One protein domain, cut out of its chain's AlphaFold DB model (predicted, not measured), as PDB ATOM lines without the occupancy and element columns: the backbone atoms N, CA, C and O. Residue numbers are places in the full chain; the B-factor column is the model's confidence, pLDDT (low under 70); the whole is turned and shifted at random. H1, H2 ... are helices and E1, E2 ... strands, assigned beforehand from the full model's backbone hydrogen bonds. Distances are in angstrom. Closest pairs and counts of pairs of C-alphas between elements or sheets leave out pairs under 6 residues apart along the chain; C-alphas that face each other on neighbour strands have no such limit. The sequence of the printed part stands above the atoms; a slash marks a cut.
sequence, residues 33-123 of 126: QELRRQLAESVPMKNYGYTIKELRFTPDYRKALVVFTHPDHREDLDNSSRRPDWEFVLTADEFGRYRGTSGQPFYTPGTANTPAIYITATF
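AT A GLANCE: This is residues 33 to 123 of the 126 residues of an uncharacterized protein of Nitrospira sp (UniProt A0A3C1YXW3). One antiparallel sheet of five strands, curled like part of a barrel and twisted, leaves an open side between its edge strands E1 and E5; H1 and the short H2 cover that side. Two long loops, residues 70 to 85 and 104 to 115, extend from the same end of the sheet. The 91 printed residues hold two named helices, then five named strands in the sheet order E1 E2 E3 E4 E5; the class is mixed. The whole is compact but elongated, with a radius of gyration of the C-alphas of 13.9 A and spans of 42 by 27 by 19 A.

IN THESE COORDINATES: H1, residues 33 to 40, begins at C-alpha 33 (34.075, 51.086, -27.591) and is 10.6 A long; H2, residues 43 to 46, is 5.3 A. The strands are E1, residues 51 to 57, 17.7 A; E2, 63 to 69, 19.7 A; E3, 86 to 92, 19.5 A; E4, 97 to 103, 20.4 A; and E5, 116 to 122, 19.8 A, ending at C-alpha 122 (39.985, 60.497, -21.948).

HOW THE PARTS SIT: The strands form a meander, each the antiparallel neighbour of the one before. Within hydrogen-bond range are N 53 and O 67 of E1 and E2, 2.8 A; N 66 and O 88 of E2 and E3, 2.9 A; N 91 and O 99 of E3 and E4, 2.8 A; and N 100 and O 119 of E4 and E5, 3.0 A. E3 is staggered, pairing with E2 over residues 86 to 91 and with E4 over 91 to 92. E1 and E5 are apart. H1 is on the sheet; its closest C-alphas to E5 are those of Gln 38 and Ala 121, 6.1 A, and to E1 those of Ala 40 and Thr 51, 7.8 A. H2 only grazes the sheet, with residues 43 to 45. In H1 every O i to N i+4 pair is within hydrogen-bond range; H2 is too short for such a pair, and its one O i to N i+3 pair is not within range.

THE WHOLE: The two C-alphas farthest apart, those of Asp 76 and Glu 94, are 44.2 A apart. The printed part has no cut. The links E2 to E3 and E4 to E5 are long. Mean pLDDT of the printed part is 91.3, with residue 80 and residues 111 to 113 under 70.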
ATOM      1  N   GLN A  33      33.574  52.281 -28.278       95.25
ATOM      2  CA  GLN A  33      34.075  51.086 -27.591       95.25
ATOM      3  C   GLN A  33      35.094  51.450 -26.503       95.25
ATOM      4  O   GLN A  33      35.079  50.868 -25.420       95.25
ATOM      5  N   GLU A  34      35.933  52.450 -26.769       96.06
ATOM      6  CA  GLU A  34      36.892  52.967 -25.798       96.06
ATOM      7  C   GLU A  34      36.180  53.638 -24.617       96.06
ATOM      8  O   GLU A  34      36.532  53.386 -23.465       96.06
ATOM      9  N   LEU A  35      35.113  54.405 -24.880       96.50
ATOM     10  CA  LEU A  35      34.270  54.950 -23.815       96.50
ATOM     11  C   LEU A  35      33.703  53.823 -22.945       96.50
ATOM     12  O   LEU A  35      33.816  53.880 -21.726       96.50
ATOM     13  N   ARG A  36      33.127  52.779 -23.557       97.38
ATOM     14  CA  ARG A  36      32.574  51.627 -22.826       97.38
ATOM     15  C   ARG A  36      33.628  50.930 -21.966       97.38
ATOM     16  O   ARG A  36      33.326  50.576 -20.830       97.38
ATOM     17  N   ARG A  37      34.860  50.782 -22.466       97.62
ATOM     18  CA  ARG A  37      35.986  50.230 -21.696       97.62
ATOM     19  C   ARG A  37      36.296  51.081 -20.465       97.62
ATOM     20  O   ARG A  37      36.417  50.544 -19.373       97.62
ATOM     21  N   GLN A  38      36.384  52.401 -20.619       98.12
ATOM     22  CA  GLN A  38      36.660  53.298 -19.492       98.12
ATOM     23  C   GLN A  38      35.493  53.358 -18.493       98.12
ATOM     24  O   GLN A  38      35.723  53.444 -17.290       98.12
ATOM     25  N   LEU A  39      34.245  53.245 -18.961       98.06
ATOM     26  CA  LEU A  39      33.073  53.113 -18.089       98.06
ATOM     27  C   LEU A  39      33.096  51.808 -17.286       98.06
ATOM     28  O   LEU A  39      32.716  51.829 -16.117       98.06
ATOM     29  N   ALA A  40      33.590  50.707 -17.856       97.50
ATOM     30  CA  ALA A  40      33.760  49.450 -17.124       97.50
ATOM     31  C   ALA A  40      34.734  49.573 -15.939       97.50
ATOM     32  O   ALA A  40      34.536  48.931 -14.912       97.50
ATOM     33  N   GLU A  41      35.725  50.460 -16.043       97.88
ATOM     34  CA  GLU A  41      36.675  50.758 -14.965       97.88
ATOM     35  C   GLU A  41      36.193  51.856 -13.999       97.88
ATOM     36  O   GLU A  41      36.891  52.189 -13.038       97.88
ATOM     37  N   SER A  42      35.012  52.436 -14.232       97.31
ATOM     38  CA  SER A  42      34.462  53.502 -13.391       97.31
ATOM     39  C   SER A  42      33.911  52.977 -12.063       97.31
ATOM     40  O   SER A  42      33.551  51.807 -11.933       97.31
ATOM     41  N   VAL A  43      33.799  53.869 -11.072       95.62
ATOM     42  CA  VAL A  43      33.340  53.538  -9.712       95.62
ATOM     43  C   VAL A  43      32.002  52.776  -9.685       95.62
ATOM     44  O   VAL A  43      31.960  51.753  -9.001       95.62
ATOM     45  N   PRO A  44      30.932  53.181 -10.410       96.19
ATOM     46  CA  PRO A  44      29.677  52.425 -10.422       96.19
ATOM     47  C   PRO A  44      29.858  50.941 -10.764       96.19
ATOM     48  O   PRO A  44      29.318  50.078 -10.075       96.19
ATOM     49  N   MET A  45      30.653  50.624 -11.787       96.94
ATOM     50  CA  MET A  45      30.840  49.239 -12.220       96.94
ATOM     51  C   MET A  45      31.868  48.509 -11.354       96.94
ATOM     52  O   MET A  45      31.567  47.470 -10.772       96.94
ATOM     53  N   LYS A  46      33.065  49.082 -11.210       96.69
ATOM     54  CA  LYS A  46      34.207  48.428 -10.562       96.69
ATOM     55  C   LYS A  46      34.038  48.252  -9.056       96.69
ATOM     56  O   LYS A  46      34.451  47.231  -8.515       96.69
ATOM     57  N   ASN A  47      33.443  49.234  -8.380       93.94
ATOM     58  CA  ASN A  47      33.353  49.234  -6.918       93.94
ATOM     59  C   ASN A  47      31.972  48.805  -6.422       93.94
ATOM     60  O   ASN A  47      31.860  48.324  -5.298       93.94
ATOM     61  N   TYR A  48      30.933  48.996  -7.238       92.44
ATOM     62  CA  TYR A  48      29.549  48.773  -6.823       92.44
ATOM     63  C   TYR A  48      28.806  47.724  -7.653       92.44
ATOM     64  O   TYR A  48      27.622  47.528  -7.415       92.44
ATOM     65  N   GLY A  49      29.461  47.044  -8.601       94.56
ATOM     66  CA  GLY A  49      28.866  45.918  -9.330       94.56
ATOM     67  C   GLY A  49      27.747  46.304 -10.300       94.56
ATOM     68  O   GLY A  49      27.002  45.438 -10.760       94.56
ATOM     69  N   TYR A  50      27.605  47.591 -10.622       96.69
ATOM     70  CA  TYR A  50      26.656  48.020 -11.638       96.69
ATOM     71  C   TYR A  50      27.106  47.594 -13.045       96.69
ATOM     72  O   TYR A  50      28.272  47.307 -13.307       96.69
ATOM     73  N   THR A  51      26.168  47.628 -13.986       97.75
ATOM     74  CA  THR A  51      26.404  47.429 -15.421       97.75
ATOM     75  C   THR A  51      25.757  48.551 -16.230       97.75
ATOM     76  O   THR A  51      24.869  49.245 -15.736       97.75
ATOM     77  N   ILE A  52      26.205  48.770 -17.469       98.00
ATOM     78  CA  ILE A  52      25.620  49.795 -18.347       98.00
ATOM     79  C   ILE A  52      24.250  49.310 -18.829       98.00
ATOM     80  O   ILE A  52      24.170  48.356 -19.601       98.00
ATOM     81  N   LYS A  53      23.192  50.010 -18.419       97.62
ATOM     82  CA  LYS A  53      21.825  49.836 -18.921       97.62
ATOM     83  C   LYS A  53      21.631  50.579 -20.241       97.62
ATOM     84  O   LYS A  53      21.102  50.027 -21.199       97.62
ATOM     85  N   GLU A  54      22.083  51.831 -20.290       97.81
ATOM     86  CA  GLU A  54      21.889  52.730 -21.429       97.81
ATOM     87  C   GLU A  54      23.138  53.590 -21.646       97.81
ATOM     88  O   GLU A  54      23.745  54.085 -20.696       97.81
ATOM     89  N   LEU A  55      23.518  53.765 -22.912       98.00
ATOM     90  CA  LEU A  55      24.544  54.710 -23.343       98.00
ATOM     91  C   LEU A  55      24.035  55.414 -24.598       98.00
ATOM     92  O   LEU A  55      23.848  54.768 -25.631       98.00
ATOM     93  N   ARG A  56      23.814  56.726 -24.513       97.81
ATOM     94  CA  ARG A  56      23.306  57.545 -25.623       97.81
ATOM     95  C   ARG A  56      24.106  58.814 -25.781       97.81
ATOM     96  O   ARG A  56      24.430  59.469 -24.799       97.81
ATOM     97  N   PHE A  57      24.349  59.198 -27.023       97.19
ATOM     98  CA  PHE A  57      25.042  60.434 -27.357       97.19
ATOM     99  C   PHE A  57      24.060  61.489 -27.860       97.19
ATOM    100  O   PHE A  57      23.043  61.165 -28.478       97.19
ATOM    101  N   THR A  58      24.379  62.762 -27.636       96.56
ATOM    102  CA  THR A  58      23.788  63.838 -28.440       96.56
ATOM    103  C   THR A  58      24.249  63.711 -29.898       96.56
ATOM    104  O   THR A  58      25.306  63.131 -30.149       96.56
ATOM    105  N   PRO A  59      23.512  64.258 -30.885       93.88
ATOM    106  CA  PRO A  59      23.876  64.124 -32.302       93.88
ATOM    107  C   PRO A  59      25.286  64.632 -32.655       93.88
ATOM    108  O   PRO A  59      25.945  64.104 -33.547       93.88
ATOM    109  N   ASP A  60      25.769  65.644 -31.935       93.00
ATOM    110  CA  ASP A  60      27.112  66.221 -32.064       93.00
ATOM    111  C   ASP A  60      28.170  65.513 -31.198       93.00
ATOM    112  O   ASP A  60      29.334  65.917 -31.162       93.00
ATOM    113  N   TYR A  61      27.772  64.463 -30.480       94.81
ATOM    114  CA  TYR A  61      28.557  63.736 -29.494       94.81
ATOM    115  C   TYR A  61      29.038  64.588 -28.313       94.81
ATOM    116  O   TYR A  61      29.744  64.065 -27.466       94.81
ATOM    117  N   ARG A  62      28.685  65.867 -28.162       95.00
ATOM    118  CA  ARG A  62      29.216  66.708 -27.070       95.00
ATOM    119  C   ARG A  62      28.763  66.261 -25.681       95.00
ATOM    120  O   ARG A  62      29.407  66.630 -24.699       95.00
ATOM    121  N   LYS A  63      27.696  65.467 -25.582       97.38
ATOM    122  CA  LYS A  63      27.258  64.837 -24.335       97.38
ATOM    123  C   LYS A  63      26.972  63.353 -24.537       97.38
ATOM    124  O   LYS A  63      26.548  62.937 -25.614       97.38
ATOM    125  N   ALA A  64      27.171  62.579 -23.477       97.94
ATOM    126  CA  ALA A  64      26.738  61.195 -23.376       97.94
ATOM    127  C   ALA A  64      25.910  61.001 -22.100       97.94
ATOM    128  O   ALA A  64      26.383  61.296 -21.007       97.94
ATOM    129  N   LEU A  65      24.685  60.504 -22.244       98.38
ATOM    130  CA  LEU A  65      23.894  59.963 -21.148       98.38
ATOM    131  C   LEU A  65      24.357  58.529 -20.888       98.38
ATOM    132  O   LEU A  65      24.383  57.717 -21.816       98.38
ATOM    133  N   VAL A  66      24.698  58.228 -19.640       98.38
ATOM    134  CA  VAL A  66      25.019  56.878 -19.175       98.38
ATOM    135  C   VAL A  66      24.101  56.542 -18.017       98.38
ATOM    136  O   VAL A  66      24.091  57.253 -17.016       98.38
ATOM    137  N   VAL A  67      23.359  55.448 -18.142       98.12
ATOM    138  CA  VAL A  67      22.558  54.896 -17.049       98.12
ATOM    139  C   VAL A  67      23.164  53.563 -16.655       98.12
ATOM    140  O   VAL A  67      23.301  52.660 -17.485       98.12
ATOM    141  N   PHE A  68      23.530  53.440 -15.386       98.06
ATOM    142  CA  PHE A  68      23.982  52.195 -14.793       98.06
ATOM    143  C   PHE A  68      22.833  51.525 -14.034       98.06
ATOM    144  O   PHE A  68      22.107  52.203 -13.317       98.06
ATOM    145  N   THR A  69      22.714  50.200 -14.129       96.62
ATOM    146  CA  THR A  69      21.762  49.385 -13.349       96.62
ATOM    147  C   THR A  69      22.500  48.348 -12.511       96.62
ATOM    148  O   THR A  69      23.559  47.859 -12.910       96.62
ATOM    149  N   HIS A  70      21.928  47.982 -11.368       95.56
ATOM    150  CA  HIS A  70      22.432  46.913 -10.506       95.56
ATOM    151  C   HIS A  70      21.509  45.682 -10.585       95.56
ATOM    152  O   HIS A  70      20.308  45.859 -10.788       95.56
ATOM    153  N   PRO A  71      22.008  44.446 -10.393       91.06
ATOM    154  CA  PRO A  71      21.153  43.253 -10.290       91.06
ATOM    155  C   PRO A  71      20.082  43.346  -9.188       91.06
ATOM    156  O   PRO A  71      18.989  42.805  -9.332       91.06
ATOM    157  N   ASP A  72      20.378  44.101  -8.128       90.12
ATOM    158  CA  ASP A  72      19.454  44.391  -7.017       90.12
ATOM    159  C   ASP A  72      18.570  45.629  -7.268       90.12
ATOM    160  O   ASP A  72      17.980  46.196  -6.341       90.12
ATOM    161  N   HIS A  73      18.457  46.080  -8.520       85.00
ATOM    162  CA  HIS A  73      17.435  47.038  -8.930       85.00
ATOM    163  C   HIS A  73      16.099  46.308  -9.131       85.00
ATOM    164  O   HIS A  73      15.631  46.115 -10.253       85.00
ATOM    165  N   ARG A  74      15.507  45.832  -8.032       83.12
ATOM    166  CA  ARG A  74      14.250  45.078  -8.061       83.12
ATOM    167  C   ARG A  74      13.191  45.718  -7.175       83.12
ATOM    168  O   ARG A  74      13.480  46.168  -6.064       83.12
ATOM    169  N   GLU A  75      11.958  45.741  -7.672       80.62
ATOM    170  CA  GLU A  75      10.817  46.356  -6.982       80.62
ATOM    171  C   GLU A  75      10.330  45.557  -5.763       80.62
ATOM    172  O   GLU A  75       9.649  46.113  -4.905       80.62
ATOM    173  N   ASP A  76      10.708  44.283  -5.658       81.56
ATOM    174  CA  ASP A  76      10.368  43.398  -4.541       81.56
ATOM    175  C   ASP A  76      11.342  43.499  -3.354       81.56
ATOM    176  O   ASP A  76      11.055  42.978  -2.278       81.56
ATOM    177  N   LEU A  77      12.477  44.186  -3.520       77.31
ATOM    178  CA  LEU A  77      13.420  44.456  -2.434       77.31
ATOM    179  C   LEU A  77      13.001  45.687  -1.626       77.31
ATOM    180  O   LEU A  77      12.538  46.685  -2.192       77.31
ATOM    181  N   ASP A  78      13.243  45.635  -0.311       76.94
ATOM    182  CA  ASP A  78      13.110  46.794   0.574       76.94
ATOM    183  C   ASP A  78      14.018  47.946   0.111       76.94
ATOM    184  O   ASP A  78      15.117  47.732  -0.410       76.94
ATOM    185  N   ASN A  79      13.578  49.181   0.346       70.19
ATOM    186  CA  ASN A  79      14.271  50.398  -0.077       70.19
ATOM    187  C   ASN A  79      15.699  50.498   0.481       70.19
ATOM    188  O   ASN A  79      16.550  51.123  -0.145       70.19
ATOM    189  N   SER A  80      15.980  49.874   1.631       69.88
ATOM    190  CA  SER A  80      17.324  49.833   2.225       69.88
ATOM    191  C   SER A  80      18.313  48.944   1.456       69.88
ATOM    192  O   SER A  80      19.524  49.167   1.513       69.88
ATOM    193  N   SER A  81      17.800  47.949   0.726       75.81
ATOM    194  CA  SER A  81      18.582  46.953  -0.018       75.81
ATOM    195  C   SER A  81      18.531  47.179  -1.529       75.81
ATOM    196  O   SER A  81      19.432  46.755  -2.251       75.81
ATOM    197  N   ARG A  82      17.503  47.883  -2.014       82.75
ATOM    198  CA  ARG A  82      17.356  48.257  -3.418       82.75
ATOM    199  C   ARG A  82      18.521  49.130  -3.876       82.75
ATOM    200  O   ARG A  82      18.929  50.083  -3.209       82.75
ATOM    201  N   ARG A  83      19.029  48.826  -5.066       88.69
ATOM    202  CA  ARG A  83      20.052  49.618  -5.755       88.69
ATOM    203  C   ARG A  83      19.412  50.285  -6.971       88.69
ATOM    204  O   ARG A  83      19.248  49.615  -7.983       88.69
ATOM    205  N   PRO A  84      18.986  51.558  -6.877       91.25
ATOM    206  CA  PRO A  84      18.355  52.246  -8.001       91.25
ATOM    207  C   PRO A  84      19.346  52.452  -9.148       91.25
ATOM    208  O   PRO A  84      20.567  52.413  -8.941       91.25
ATOM    209  N   ASP A  85      18.804  52.720 -10.336       94.81
ATOM    210  CA  ASP A  85      19.595  53.165 -11.481       94.81
ATOM    211  C   ASP A  85      20.417  54.415 -11.133       94.81
ATOM    212  O   ASP A  85      19.981  55.301 -10.392       94.81
ATOM    213  N   TRP A  86      21.623  54.486 -11.688       95.69
ATOM    214  CA  TRP A  86      22.559  55.575 -11.460       95.69
ATOM    215  C   TRP A  86      22.887  56.274 -12.772       95.69
ATOM    216  O   TRP A  86      23.541  55.714 -13.651       95.69
ATOM    217  N   GLU A  87      22.417  57.510 -12.900       97.44
ATOM    218  CA  GLU A  87      22.539  58.298 -14.118       97.44
ATOM    219  C   GLU A  87      23.727  59.264 -14.069       97.44
ATOM    220  O   GLU A  87      23.982  59.921 -13.061       97.44
ATOM    221  N   PHE A  88      24.434  59.384 -15.191       98.25
ATOM    222  CA  PHE A  88      25.451  60.399 -15.422       98.25
ATOM    223  C   PHE A  88      25.232  61.056 -16.781       98.25
ATOM    224  O   PHE A  88      25.105  60.381 -17.803       98.25
ATOM    225  N   VAL A  89      25.313  62.386 -16.814       98.19
ATOM    226  CA  VAL A  89      25.511  63.136 -18.058       98.19
ATOM    227  C   VAL A  89      26.987  63.490 -18.166       98.19
ATOM    228  O   VAL A  89      27.501  64.335 -17.433       98.19
ATOM    229  N   LEU A  90      27.678  62.834 -19.089       98.12
ATOM    230  CA  LEU A  90      29.073  63.102 -19.391       98.12
ATOM    231  C   LEU A  90      29.163  64.189 -20.460       98.12
ATOM    232  O   LEU A  90      28.607  64.036 -21.544       98.12
ATOM    233  N   THR A  91      29.880  65.273 -20.185       96.94
ATOM    234  CA  THR A  91      30.073  66.391 -21.116       96.94
ATOM    235  C   THR A  91      31.500  66.395 -21.647       96.94
ATOM    236  O   THR A  91      32.447  66.267 -20.869       96.94
ATOM    237  N   ALA A  92      31.643  66.544 -22.963       94.62
ATOM    238  CA  ALA A  92      32.930  66.673 -23.624       94.62
ATOM    239  C   ALA A  92      33.560  68.049 -23.343       94.62
ATOM    240  O   ALA A  92      32.927  69.082 -23.593       94.62
ATOM    241  N   ASP A  93      34.805  68.058 -22.870       91.38
ATOM    242  CA  ASP A  93      35.647  69.248 -22.771       91.38
ATOM    243  C   ASP A  93      36.517  69.431 -24.028       91.38
ATOM    244  O   ASP A  93      36.521  68.614 -24.954       91.38
ATOM    245  N   GLU A  94      37.233  70.551 -24.090       89.50
ATOM    246  CA  GLU A  94      38.098  70.908 -25.223       89.50
ATOM    247  C   GLU A  94      39.410  70.107 -25.256       89.50
ATOM    248  O   GLU A  94      40.132  70.144 -26.247       89.50
ATOM    249  N   PHE A  95      39.699  69.333 -24.205       90.38
ATOM    250  CA  PHE A  95      40.929  68.553 -24.041       90.38
ATOM    251  C   PHE A  95      40.744  67.076 -24.398       90.38
ATOM    252  O   PHE A  95      41.547  66.231 -23.998       90.38
ATOM    253  N   GLY A  96      39.672  66.745 -25.118       91.00
ATOM    254  CA  GLY A  96      39.398  65.373 -25.527       91.00
ATOM    255  C   GLY A  96      38.889  64.488 -24.389       91.00
ATOM    256  O   GLY A  96      39.077  63.273 -24.438       91.00
ATOM    257  N   ARG A  97      38.263  65.058 -23.350       94.50
ATOM    258  CA  ARG A  97      37.739  64.289 -22.213       94.50
ATOM    259  C   ARG A  97      36.236  64.411 -22.089       94.50
ATOM    260  O   ARG A  97      35.657  65.427 -22.441       94.50
ATOM    261  N   TYR A  98      35.616  63.385 -21.526       96.88
ATOM    262  CA  TYR A  98      34.238  63.405 -21.053       96.88
ATOM    263  C   TYR A  98      34.260  63.422 -19.539       96.88
ATOM    264  O   TYR A  98      34.996  62.644 -18.933       96.88
ATOM    265  N   ARG A  99      33.452  64.288 -18.930       97.50
ATOM    266  CA  ARG A  99      33.323  64.373 -17.474       97.50
ATOM    267  C   ARG A  99      31.869  64.425 -17.058       97.50
ATOM    268  O   ARG A  99      31.085  65.150 -17.662       97.50
ATOM    269  N   GLY A 100      31.531  63.714 -15.996       97.38
ATOM    270  CA  GLY A 100      30.236  63.838 -15.345       97.38
ATOM    271  C   GLY A 100      30.337  63.535 -13.865       97.38
ATOM    272  O   GLY A 100      31.298  62.919 -13.398       97.38
ATOM    273  N   THR A 101      29.334  63.994 -13.132       97.06
ATOM    274  CA  THR A 101      29.202  63.737 -11.707       97.06
ATOM    275  C   THR A 101      27.758  63.419 -11.374       97.06
ATOM    276  O   THR A 101      26.845  63.960 -11.993       97.06
ATOM    277  N   SER A 102      27.571  62.530 -10.409       95.50
ATOM    278  CA  SER A 102      26.278  62.269  -9.796       95.50
ATOM    279  C   SER A 102      26.484  61.915  -8.332       95.50
ATOM    280  O   SER A 102      27.499  61.320  -7.958       95.50
ATOM    281  N   GLY A 103      25.500  62.256  -7.503       91.81
ATOM    282  CA  GLY A 103      25.420  61.725  -6.150       91.81
ATOM    283  C   GLY A 103      25.243  60.210  -6.185       91.81
ATOM    284  O   GLY A 103      24.619  59.673  -7.104       91.81
ATOM    285  N   GLN A 104      25.811  59.528  -5.195       89.06
ATOM    286  CA  GLN A 104      25.519  58.123  -4.951       89.06
ATOM    287  C   GLN A 104      24.030  57.953  -4.606       89.06
ATOM    288  O   GLN A 104      23.556  58.613  -3.681       89.06
ATOM    289  N   PRO A 105      23.285  57.077  -5.301       87.00
ATOM    290  CA  PRO A 105      21.834  57.019  -5.160       87.00
ATOM    291  C   PRO A 105      21.369  56.091  -4.020       87.00
ATOM    292  O   PRO A 105      20.188  55.790  -3.900       87.00
ATOM    293  N   PHE A 106      22.294  55.623  -3.178       83.00
ATOM    294  CA  PHE A 106      22.034  54.781  -2.009       83.00
ATOM    295  C   PHE A 106      22.912  55.217  -0.834       83.00
ATOM    296  O   PHE A 106      23.960  55.837  -1.024       83.00
ATOM    297  N   TYR A 107      22.509  54.877   0.388       77.50
ATOM    298  CA  TYR A 107      23.282  55.155   1.599       77.50
ATOM    299  C   TYR A 107      24.442  54.159   1.773       77.50
ATOM    300  O   TYR A 107      24.261  52.957   1.577       77.50
ATOM    301  N   THR A 108      25.615  54.650   2.189       73.56
ATOM    302  CA  THR A 108      26.726  53.809   2.663       73.56
ATOM    303  C   THR A 108      26.827  53.932   4.184       73.56
ATOM    304  O   THR A 108      27.099  55.028   4.680       73.56
ATOM    305  N   PRO A 109      26.649  52.840   4.951       74.69
ATOM    306  CA  PRO A 109      26.854  52.859   6.394       74.69
ATOM    307  C   PRO A 109      28.223  53.423   6.778       74.69
ATOM    308  O   PRO A 109      29.243  53.050   6.204       74.69
ATOM    309  N   GLY A 110      28.240  54.333   7.753       72.50
ATOM    310  CA  GLY A 110      29.468  54.986   8.218       72.50
ATOM    311  C   GLY A 110      29.868  56.242   7.437       72.50
ATOM    312  O   GLY A 110      30.870  56.862   7.788       72.50
ATOM    313  N   THR A 111      29.091  56.671   6.434       68.75
ATOM    314  CA  THR A 111      29.256  57.994   5.813       68.75
ATOM    315  C   THR A 111      28.158  58.952   6.279       68.75
ATOM    316  O   THR A 111      26.998  58.574   6.428       68.75
ATOM    317  N   ALA A 112      28.525  60.211   6.537       64.88
ATOM    318  CA  ALA A 112      27.568  61.249   6.939       64.88
ATOM    319  C   ALA A 112      26.718  61.761   5.759       64.88
ATOM    320  O   ALA A 112      25.627  62.270   5.974       64.88
ATOM    321  N   ASN A 113      27.211  61.607   4.522       69.50
ATOM    322  CA  ASN A 113      26.570  62.060   3.286       69.50
ATOM    323  C   ASN A 113      26.695  60.992   2.186       69.50
ATOM    324  O   ASN A 113      27.610  60.162   2.224       69.50
ATOM    325  N   THR A 114      25.819  61.049   1.178       74.88
ATOM    326  CA  THR A 114      25.992  60.336  -0.098       74.88
ATOM    327  C   THR A 114      27.099  61.027  -0.902       74.88
ATOM    328  O   THR A 114      26.908  62.179  -1.310       74.88
ATOM    329  N   PRO A 115      28.268  60.397  -1.111       85.38
ATOM    330  CA  PRO A 115      29.379  61.053  -1.788       85.38
ATOM    331  C   PRO A 115      29.038  61.359  -3.252       85.38
ATOM    332  O   PRO A 115      28.307  60.614  -3.909       85.38
ATOM    333  N   ALA A 116      29.600  62.451  -3.770       91.25
ATOM    334  CA  ALA A 116      29.606  62.714  -5.203       91.25
ATOM    335  C   ALA A 116      30.613  61.781  -5.880       91.25
ATOM    336  O   ALA A 116      31.774  61.705  -5.470       91.25
ATOM    337  N   ILE A 117      30.175  61.092  -6.928       94.69
ATOM    338  CA  ILE A 117      31.027  60.245  -7.754       94.69
ATOM    339  C   ILE A 117      31.301  60.950  -9.071       94.69
ATOM    340  O   ILE A 117      30.433  61.620  -9.632       94.69
ATOM    341  N   TYR A 118      32.531  60.805  -9.552       96.25
ATOM    342  CA  TYR A 118      33.019  61.439 -10.766       96.25
ATOM    343  C   TYR A 118      33.418  60.369 -11.772       96.25
ATOM    344  O   TYR A 118      34.116  59.414 -11.434       96.25
ATOM    345  N   ILE A 119      33.010  60.564 -13.020       97.50
ATOM    346  CA  ILE A 119      33.456  59.760 -14.152       97.50
ATOM    347  C   ILE A 119      34.242  60.676 -15.074       97.50
ATOM    348  O   ILE A 119      33.771  61.752 -15.443       97.50
ATOM    349  N   THR A 120      35.445  60.242 -15.435       97.31
ATOM    350  CA  THR A 120      36.262  60.883 -16.463       97.31
ATOM    351  C   THR A 120      36.657  59.834 -17.485       97.31
ATOM    352  O   THR A 120      37.183  58.792 -17.106       97.31
ATOM    353  N   ALA A 121      36.426  60.123 -18.761       96.88
ATOM    354  CA  ALA A 121      36.960  59.338 -19.864       96.88
ATOM    355  C   ALA A 121      37.842  60.225 -20.744       96.88
ATOM    356  O   ALA A 121      37.466  61.358 -21.037       96.88
ATOM    357  N   THR A 122      39.014  59.743 -21.141       96.12
ATOM    358  CA  THR A 122      39.985  60.497 -21.948       96.12
ATOM    359  C   THR A 122      40.199  59.804 -23.281       96.12
ATOM    360  O   THR A 122      40.391  58.590 -23.327       96.12
ATOM    361  N   PHE A 123      40.188  60.579 -24.359       92.06
ATOM    362  CA  PHE A 123      40.371  60.090 -25.718       92.06
ATOM    363  C   PHE A 123      41.648  60.678 -26.321       92.06
ATOM    364  O   PHE A 123      42.046  61.786 -25.947       92.06
TER     365      PHE A 123